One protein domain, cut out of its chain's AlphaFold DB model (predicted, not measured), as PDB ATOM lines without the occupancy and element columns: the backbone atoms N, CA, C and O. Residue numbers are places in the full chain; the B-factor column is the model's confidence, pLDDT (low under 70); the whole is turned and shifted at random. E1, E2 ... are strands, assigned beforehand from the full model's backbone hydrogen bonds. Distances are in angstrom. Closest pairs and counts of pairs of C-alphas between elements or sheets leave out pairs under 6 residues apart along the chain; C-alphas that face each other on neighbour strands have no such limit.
ATOM      1  N   LEU A   5     -25.835  -9.568 -19.868       83.44
ATOM      2  CA  LEU A   5     -25.534  -9.074 -18.526       83.44
ATOM      3  C   LEU A   5     -25.818  -7.579 -18.437       83.44
ATOM      4  O   LEU A   5     -25.494  -6.831 -19.354       83.44
ATOM      5  N   TYR A   6     -26.374  -7.135 -17.315       86.75
ATOM      6  CA  TYR A   6     -26.727  -5.738 -17.089       86.75
ATOM      7  C   TYR A   6     -25.969  -5.188 -15.881       86.75
ATOM      8  O   TYR A   6     -25.882  -5.846 -14.845       86.75
ATOM      9  N   HIS A   7     -25.443  -3.970 -16.009       87.31
ATOM     10  CA  HIS A   7     -24.951  -3.187 -14.877       87.31
ATOM     11  C   HIS A   7     -26.089  -2.387 -14.242       87.31
ATOM     12  O   HIS A   7     -27.022  -1.979 -14.934       87.31
ATOM     13  N   GLY A   8     -25.960  -2.094 -12.951       88.69
ATOM     14  CA  GLY A   8     -26.901  -1.273 -12.199       88.69
ATOM     15  C   GLY A   8     -27.454  -2.009 -10.991       88.69
ATOM     16  O   GLY A   8     -27.147  -3.173 -10.749       88.69
ATOM     17  N   ASP A   9     -28.262  -1.304 -10.212       87.62
ATOM     18  CA  ASP A   9     -28.799  -1.828  -8.965       87.62
ATOM     19  C   ASP A   9     -30.008  -2.744  -9.222       87.62
ATOM     20  O   ASP A   9     -31.039  -2.243  -9.683       87.62
ATOM     21  N   PRO A  10     -29.944  -4.054  -8.895       85.75
ATOM     22  CA  PRO A  10     -31.075  -4.963  -9.089       85.75
ATOM     23  C   PRO A  10     -32.322  -4.533  -8.309       85.75
ATOM     24  O   PRO A  10     -33.440  -4.725  -8.780       85.75
ATOM     25  N   GLY A  11     -32.144  -3.880  -7.154       88.38
ATOM     26  CA  GLY A  11     -33.239  -3.326  -6.356       88.38
ATOM     27  C   GLY A  11     -33.838  -2.040  -6.934       88.38
ATOM     28  O   GLY A  11     -34.869  -1.576  -6.454       88.38
ATOM     29  N   ARG A  12     -33.215  -1.457  -7.968       90.12
ATOM     30  CA  ARG A  12     -33.691  -0.261  -8.681       90.12
ATOM     31  C   ARG A  12     -33.796  -0.506 -10.190       90.12
ATOM     32  O   ARG A  12     -33.481   0.382 -10.981       90.12
ATOM     33  N   GLU A  13     -34.239  -1.702 -10.580       88.88
ATOM     34  CA  GLU A  13     -34.489  -2.112 -11.976       88.88
ATOM     35  C   GLU A  13     -33.246  -2.070 -12.887       88.88
ATOM     36  O   GLU A  13     -33.340  -1.753 -14.077       88.88
ATOM     37  N   ASN A  14     -32.072  -2.378 -12.329       86.88
ATOM     38  CA  ASN A  14     -30.768  -2.279 -12.996       86.88
ATOM     39  C   ASN A  14     -30.459  -0.860 -13.505       86.88
ATOM     40  O   ASN A  14     -29.760  -0.669 -14.500       86.88
ATOM     41  N   ASN A  15     -30.989   0.155 -12.823       92.56
ATOM     42  CA  ASN A  15     -30.622   1.540 -13.069       92.56
ATOM     43  C   ASN A  15     -29.402   1.930 -12.224       92.56
ATOM     44  O   ASN A  15     -29.128   1.349 -11.170       92.56
ATOM     45  N   PHE A  16     -28.707   2.968 -12.671       94.31
ATOM     46  CA  PHE A  16     -27.650   3.634 -11.918       94.31
ATOM     47  C   PHE A  16     -27.785   5.154 -12.007       94.31
ATOM     48  O   PHE A  16     -28.359   5.688 -12.964       94.31
ATOM     49  N   TRP A  17     -27.274   5.861 -10.999       96.00
ATOM     50  CA  TRP A  17     -27.384   7.312 -10.914       96.00
ATOM     51  C   TRP A  17     -26.019   7.980 -10.908       96.00
ATOM     52  O   TRP A  17     -25.098   7.566 -10.206       96.00
ATOM     53  N   ILE A  18     -25.920   9.062 -11.675       95.88
ATOM     54  CA  ILE A  18     -24.763   9.941 -11.687       95.88
ATOM     55  C   ILE A  18     -25.090  11.209 -10.924       95.88
ATOM     56  O   ILE A  18     -25.987  11.964 -11.310       95.88
ATOM     57  N   TYR A  19     -24.342  11.431  -9.852       95.69
ATOM     58  CA  TYR A  19     -24.478  12.582  -8.977       95.69
ATOM     59  C   TYR A  19     -23.430  13.650  -9.328       95.69
ATOM     60  O   TYR A  19     -22.346  13.317  -9.811       95.69
ATOM     61  N   PRO A  20     -23.712  14.939  -9.075       94.62
ATOM     62  CA  PRO A  20     -22.673  15.963  -8.987       94.62
ATOM     63  C   PRO A  20     -21.642  15.606  -7.908       94.62
ATOM     64  O   PRO A  20     -22.001  14.999  -6.897       94.62
ATOM     65  N   LYS A  21     -20.377  16.007  -8.098       92.81
ATOM     66  CA  LYS A  21     -19.264  15.654  -7.194       92.81
ATOM     67  C   LYS A  21     -19.460  16.151  -5.761       92.81
ATOM     68  O   LYS A  21     -18.855  15.606  -4.845       92.81
ATOM     69  N   GLU A  22     -20.297  17.165  -5.560       92.88
ATOM     70  CA  GLU A  22     -20.561  17.755  -4.246       92.88
ATOM     71  C   GLU A  22     -21.648  17.007  -3.455       92.88
ATOM     72  O   GLU A  22     -21.923  17.354  -2.307       92.88
ATOM     73  N   LYS A  23     -22.303  16.001  -4.051       91.94
ATOM     74  CA  LYS A  23     -23.410  15.270  -3.421       91.94
ATOM     75  C   LYS A  23     -22.990  13.886  -2.968       91.94
ATOM     76  O   LYS A  23     -22.302  13.182  -3.685       91.94
ATOM     77  N   ALA A  24     -23.485  13.450  -1.815       93.62
ATOM     78  CA  ALA A  24     -23.307  12.069  -1.396       93.62
ATOM     79  C   ALA A  24     -24.020  11.103  -2.360       93.62
ATOM     80  O   ALA A  24     -25.154  11.348  -2.781       93.62
ATOM     81  N   LEU A  25     -23.354   9.993  -2.672       92.62
ATOM     82  CA  LEU A  25     -23.950   8.879  -3.405       92.62
ATOM     83  C   LEU A  25     -24.947   8.155  -2.498       92.62
ATOM     84  O   LEU A  25     -24.632   7.863  -1.346       92.62
ATOM     85  N   VAL A  26     -26.134   7.843  -3.021       93.94
ATOM     86  CA  VAL A  26     -27.143   7.072  -2.274       93.94
ATOM     87  C   VAL A  26     -26.707   5.617  -2.145       93.94
ATOM     88  O   VAL A  26     -26.779   5.045  -1.061       93.94
ATOM     89  N   ASN A  27     -26.217   5.026  -3.233       89.31
ATOM     90  CA  ASN A  27     -25.658   3.685  -3.231       89.31
ATOM     91  C   ASN A  27     -24.315   3.684  -3.967       89.31
ATOM     92  O   ASN A  27     -24.276   3.523  -5.182       89.31
ATOM     93  N   SER A  28     -23.204   3.820  -3.241       90.31
ATOM     94  CA  SER A  28     -21.852   3.883  -3.825       90.31
ATOM     95  C   SER A  28     -21.423   2.634  -4.603       90.31
ATOM     96  O   SER A  28     -20.406   2.669  -5.290       90.31
ATOM     97  N   ARG A  29     -22.181   1.532  -4.518       87.00
ATOM     98  CA  ARG A  29     -21.952   0.333  -5.330       87.00
ATOM     99  C   ARG A  29     -22.368   0.520  -6.787       87.00
ATOM    100  O   ARG A  29     -21.740  -0.045  -7.674       87.00
ATOM    101  N   TRP A  30     -23.456   1.251  -7.013       90.81
ATOM    102  CA  TRP A  30     -24.093   1.370  -8.326       90.81
ATOM    103  C   TRP A  30     -24.225   2.810  -8.796       90.81
ATOM    104  O   TRP A  30     -24.465   3.026  -9.971       90.81
ATOM    105  N   ASP A  31     -24.072   3.785  -7.912       93.62
ATOM    106  CA  ASP A  31     -24.096   5.205  -8.229       93.62
ATOM    107  C   ASP A  31     -22.666   5.737  -8.295       93.62
ATOM    108  O   ASP A  31     -21.780   5.266  -7.581       93.62
ATOM    109  N   ALA A  32     -22.431   6.738  -9.138       93.81
ATOM    110  CA  ALA A  32     -21.102   7.304  -9.334       93.81
ATOM    111  C   ALA A  32     -21.155   8.810  -9.607       93.81
ATOM    112  O   ALA A  32     -22.216   9.403  -9.784       93.81
ATOM    113  N   TYR A  33     -19.986   9.437  -9.668       94.50
ATOM    114  CA  TYR A  33     -19.839  10.805 -10.178       94.50
ATOM    115  C   TYR A  33     -19.548  10.839 -11.684       94.50
ATOM    116  O   TYR A  33     -19.733  11.869 -12.331       94.50
ATOM    117  N   ASP A  34     -19.115   9.706 -12.244       86.25
ATOM    118  CA  ASP A  34     -18.768   9.524 -13.652       86.25
ATOM    119  C   ASP A  34     -19.391   8.212 -14.172       86.25
ATOM    120  O   ASP A  34     -19.137   7.154 -13.590       86.25
ATOM    121  N   PRO A  35     -20.220   8.247 -15.234       77.38
ATOM    122  CA  PRO A  35     -20.854   7.048 -15.782       77.38
ATOM    123  C   PRO A  35     -19.880   6.072 -16.442       77.38
ATOM    124  O   PRO A  35     -20.176   4.878 -16.480       77.38
ATOM    125  N   SER A  36     -18.731   6.545 -16.933       77.62
ATOM    126  CA  SER A  36     -17.768   5.709 -17.664       77.62
ATOM    127  C   SER A  36     -17.172   4.586 -16.810       77.62
ATOM    128  O   SER A  36     -16.742   3.567 -17.342       77.62
ATOM    129  N   HIS A  37     -17.199   4.741 -15.483       77.50
ATOM    130  CA  HIS A  37     -16.728   3.734 -14.533       77.50
ATOM    131  C   HIS A  37     -17.721   2.585 -14.317       77.50
ATOM    132  O   HIS A  37     -17.340   1.547 -13.783       77.50
ATOM    133  N   LEU A  38     -18.992   2.772 -14.684       84.06
ATOM    134  CA  LEU A  38     -20.053   1.799 -14.424       84.06
ATOM    135  C   LEU A  38     -20.407   0.985 -15.663       84.06
ATOM    136  O   LEU A  38     -20.640  -0.216 -15.569       84.06
ATOM    137  N   CYS A  39     -20.500   1.637 -16.818       86.62
ATOM    138  CA  CYS A  39     -20.930   1.006 -18.056       86.62
ATOM    139  C   CYS A  39     -20.499   1.871 -19.246       86.62
ATOM    140  O   CYS A  39     -20.474   3.095 -19.145       86.62
ATOM    141  N   ASN A  40     -20.184   1.252 -20.380       87.81
ATOM    142  CA  ASN A  40     -19.884   1.937 -21.642       87.81
ATOM    143  C   ASN A  40     -21.046   1.895 -22.652       87.81
ATOM    144  O   ASN A  40     -20.980   2.583 -23.666       87.81
ATOM    145  N   ASP A  41     -22.097   1.117 -22.376       87.50
ATOM    146  CA  ASP A  41     -23.292   0.993 -23.212       87.50
ATOM    147  C   ASP A  41     -24.562   1.209 -22.380       87.50
ATOM    148  O   ASP A  41     -25.123   0.301 -21.752       87.50
ATOM    149  N   PHE A  42     -24.993   2.465 -22.338       91.12
ATOM    150  CA  PHE A  42     -26.099   2.905 -21.505       91.12
ATOM    151  C   PHE A  42     -26.988   3.924 -22.206       91.12
ATOM    152  O   PHE A  42     -26.578   4.650 -23.112       91.12
ATOM    153  N   THR A  43     -28.209   4.049 -21.699       93.88
ATOM    154  CA  THR A  43     -29.160   5.087 -22.093       93.88
ATOM    155  C   THR A  43     -29.501   5.976 -20.901       93.88
ATOM    156  O   THR A  43     -29.750   5.496 -19.794       93.88
ATOM    157  N   LEU A  44     -29.518   7.294 -21.124       95.25
ATOM    158  CA  LEU A  44     -30.018   8.267 -20.154       95.25
ATOM    159  C   LEU A  44     -31.547   8.165 -20.090       95.25
ATOM    160  O   LEU A  44     -32.228   8.455 -21.069       95.25
ATOM    161  N   LEU A  45     -32.084   7.796 -18.929       95.31
ATOM    162  CA  LEU A  45     -33.529   7.716 -18.702       95.31
ATOM    163  C   LEU A  45     -34.136   9.034 -18.225       95.31
ATOM    164  O   LEU A  45     -35.346   9.222 -18.307       95.31
ATOM    165  N   GLY A  46     -33.331   9.917 -17.642       94.88
ATOM    166  CA  GLY A  46     -33.809  11.212 -17.180       94.88
ATOM    167  C   GLY A  46     -32.789  11.958 -16.341       94.88
ATOM    168  O   GLY A  46     -31.861  11.375 -15.779       94.88
ATOM    169  N   SER A  47     -32.981  13.264 -16.244       95.06
ATOM    170  CA  SER A  47     -32.184  14.155 -15.412       95.06
ATOM    171  C   SER A  47     -33.100  14.978 -14.517       95.06
ATOM    172  O   SER A  47     -34.169  15.430 -14.922       95.06
ATOM    173  N   ASN A  48     -32.682  15.173 -13.273       94.00
ATOM    174  CA  ASN A  48     -33.327  16.107 -12.371       94.00
ATOM    175  C   ASN A  48     -32.558  17.433 -12.434       94.00
ATOM    176  O   ASN A  48     -31.464  17.546 -11.883       94.00
ATOM    177  N   LEU A  49     -33.140  18.430 -13.107       91.88
ATOM    178  CA  LEU A  49     -32.506  19.732 -13.354       91.88
ATOM    179  C   LEU A  49     -32.189  20.511 -12.069       91.88
ATOM    180  O   LEU A  49     -31.199  21.229 -12.026       91.88
ATOM    181  N   PHE A  50     -32.982  20.336 -11.007       91.56
ATOM    182  CA  PHE A  50     -32.743  20.997  -9.720       91.56
ATOM    183  C   PHE A  50     -31.572  20.381  -8.958       91.56
ATOM    184  O   PHE A  50     -30.830  21.071  -8.265       91.56
ATOM    185  N   THR A  51     -31.416  19.062  -9.045       91.62
ATOM    186  CA  THR A  51     -30.403  18.342  -8.270       91.62
ATOM    187  C   THR A  51     -29.134  18.042  -9.052       91.62
ATOM    188  O   THR A  51     -28.148  17.676  -8.414       91.62
ATOM    189  N   GLY A  52     -29.162  18.148 -10.382       92.50
ATOM    190  CA  GLY A  52     -28.091  17.725 -11.285       92.50
ATOM    191  C   GLY A  52     -27.933  16.206 -11.404       92.50
ATOM    192  O   GLY A  52     -27.044  15.738 -12.111       92.50
ATOM    193  N   VAL A  53     -28.773  15.422 -10.723       95.75
ATOM    194  CA  VAL A  53     -28.679  13.962 -10.717       95.75
ATOM    195  C   VAL A  53     -29.261  13.400 -12.012       95.75
ATOM    196  O   VAL A  53     -30.343  13.798 -12.449       95.75
ATOM    197  N   ARG A  54     -28.554  12.451 -12.620       96.12
ATOM    198  CA  ARG A  54     -28.941  11.798 -13.878       96.12
ATOM    199  C   ARG A  54     -29.127  10.302 -13.659       96.12
ATOM    200  O   ARG A  54     -28.298   9.684 -13.006       96.12
ATOM    201  N   ARG A  55     -30.196   9.729 -14.207       95.69
ATOM    202  CA  ARG A  55     -30.515   8.297 -14.133       95.69
ATOM    203  C   ARG A  55     -30.224   7.626 -15.465       95.69
ATOM    204  O   ARG A  55     -30.698   8.092 -16.499       95.69
ATOM    205  N   TYR A  56     -29.540   6.497 -15.417       94.75
ATOM    206  CA  TYR A  56     -29.152   5.712 -16.579       94.75
ATOM    207  C   TYR A  56     -29.567   4.255 -16.420       94.75
ATOM    208  O   TYR A  56     -29.772   3.776 -15.303       94.75
ATOM    209  N   LYS A  57     -29.657   3.559 -17.552       93.12
ATOM    210  CA  LYS A  57     -29.886   2.118 -17.627       93.12
ATOM    211  C   LYS A  57     -28.878   1.489 -18.576       93.12
ATOM    212  O   LYS A  57     -28.624   2.038 -19.646       93.12
ATOM    213  N   CYS A  58     -28.302   0.361 -18.171       90.12
ATOM    214  CA  CYS A  58     -27.434  -0.439 -19.030       90.12
ATOM    215  C   CYS A  58     -28.268  -1.096 -20.140       90.12
ATOM    216  O   CYS A  58     -29.328  -1.662 -19.863       90.12
ATOM    217  N   ASN A  59     -27.785  -1.049 -21.382       87.44
ATOM    218  CA  ASN A  59     -28.471  -1.656 -22.532       87.44
ATOM    219  C   ASN A  59     -28.269  -3.177 -22.624       87.44
ATOM    220  O   ASN A  59     -28.948  -3.868 -23.392       87.44
ATOM    221  N   GLY A  60     -27.395  -3.704 -21.771       86.81
ATOM    222  CA  GLY A  60     -27.040  -5.106 -21.701       86.81
ATOM    223  C   GLY A  60     -25.820  -5.404 -22.557       86.81
ATOM    224  O   GLY A  60     -25.752  -5.041 -23.726       86.81
ATOM    225  N   HIS A  61     -24.872  -6.114 -21.972       83.19
ATOM    226  CA  HIS A  61     -23.673  -6.579 -22.638       83.19
ATOM    227  C   HIS A  61     -23.892  -8.016 -23.083       83.19
ATOM    228  O   HIS A  61     -24.340  -8.852 -22.292       83.19
ATOM    229  N   GLU A  62     -23.589  -8.310 -24.346       81.94
ATOM    230  CA  GLU A  62     -23.530  -9.692 -24.798       81.94
ATOM    231  C   GLU A  62     -22.374 -10.367 -24.075       81.94
ATOM    232  O   GLU A  62     -21.203 -10.069 -24.317       81.94
ATOM    233  N   ASN A  63     -22.704 -11.269 -23.156       62.94
ATOM    234  CA  ASN A  63     -21.701 -12.173 -22.651       62.94
ATOM    235  C   ASN A  63     -21.513 -13.209 -23.747       62.94
ATOM    236  O   ASN A  63     -22.391 -14.042 -23.985       62.94
TER     237      ASN A  63
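This is residues 5 to 63 of the 97 residues of the protein "Hypothetical protein" of Rotaria sp. Silwood2 (UniProt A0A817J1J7). With little regular structure, this is a small antiparallel sheet of three short strands, E1 - E3 - E2, with a wide loop, residues 19 to 41, that leaves edge strand E1 and comes round to the other edge strand, E2. The E2-E3 hairpin turn lies at one end of the long axis and short E4, onto which E3 runs, at the other. The 59 printed residues hold no named helix and four strands, E1 to E4 in order; the class is all strand, though only 18 residues are in named elements. The whole is compact, radius of gyration of the C-alphas 10.9 A, yet elongated, spanning 36 by 20 by 19 A.

E1, residues 15 to 18, is antiparallel to E3, residues 54 to 58, at 140 degrees; N 18 and O 54 are 2.8 A apart, within hydrogen-bond range. E2, residues 42 to 47, forms a hairpin with E3, antiparallel at 156 degrees, with N 43 and O 57 at 2.9 A. E4, residues 61 to 63, pairs with no named strand.

E1 begins at C-alpha 15 (-30.622, 1.540, -13.069). E2 measures 14.2 A, E3 13.4 A. E4 ends at C-alpha 63 (-21.701, -12.173, -22.651).

The printed part has no cut. The E1 to E2 link is long. Residue 63 is under pLDDT 70.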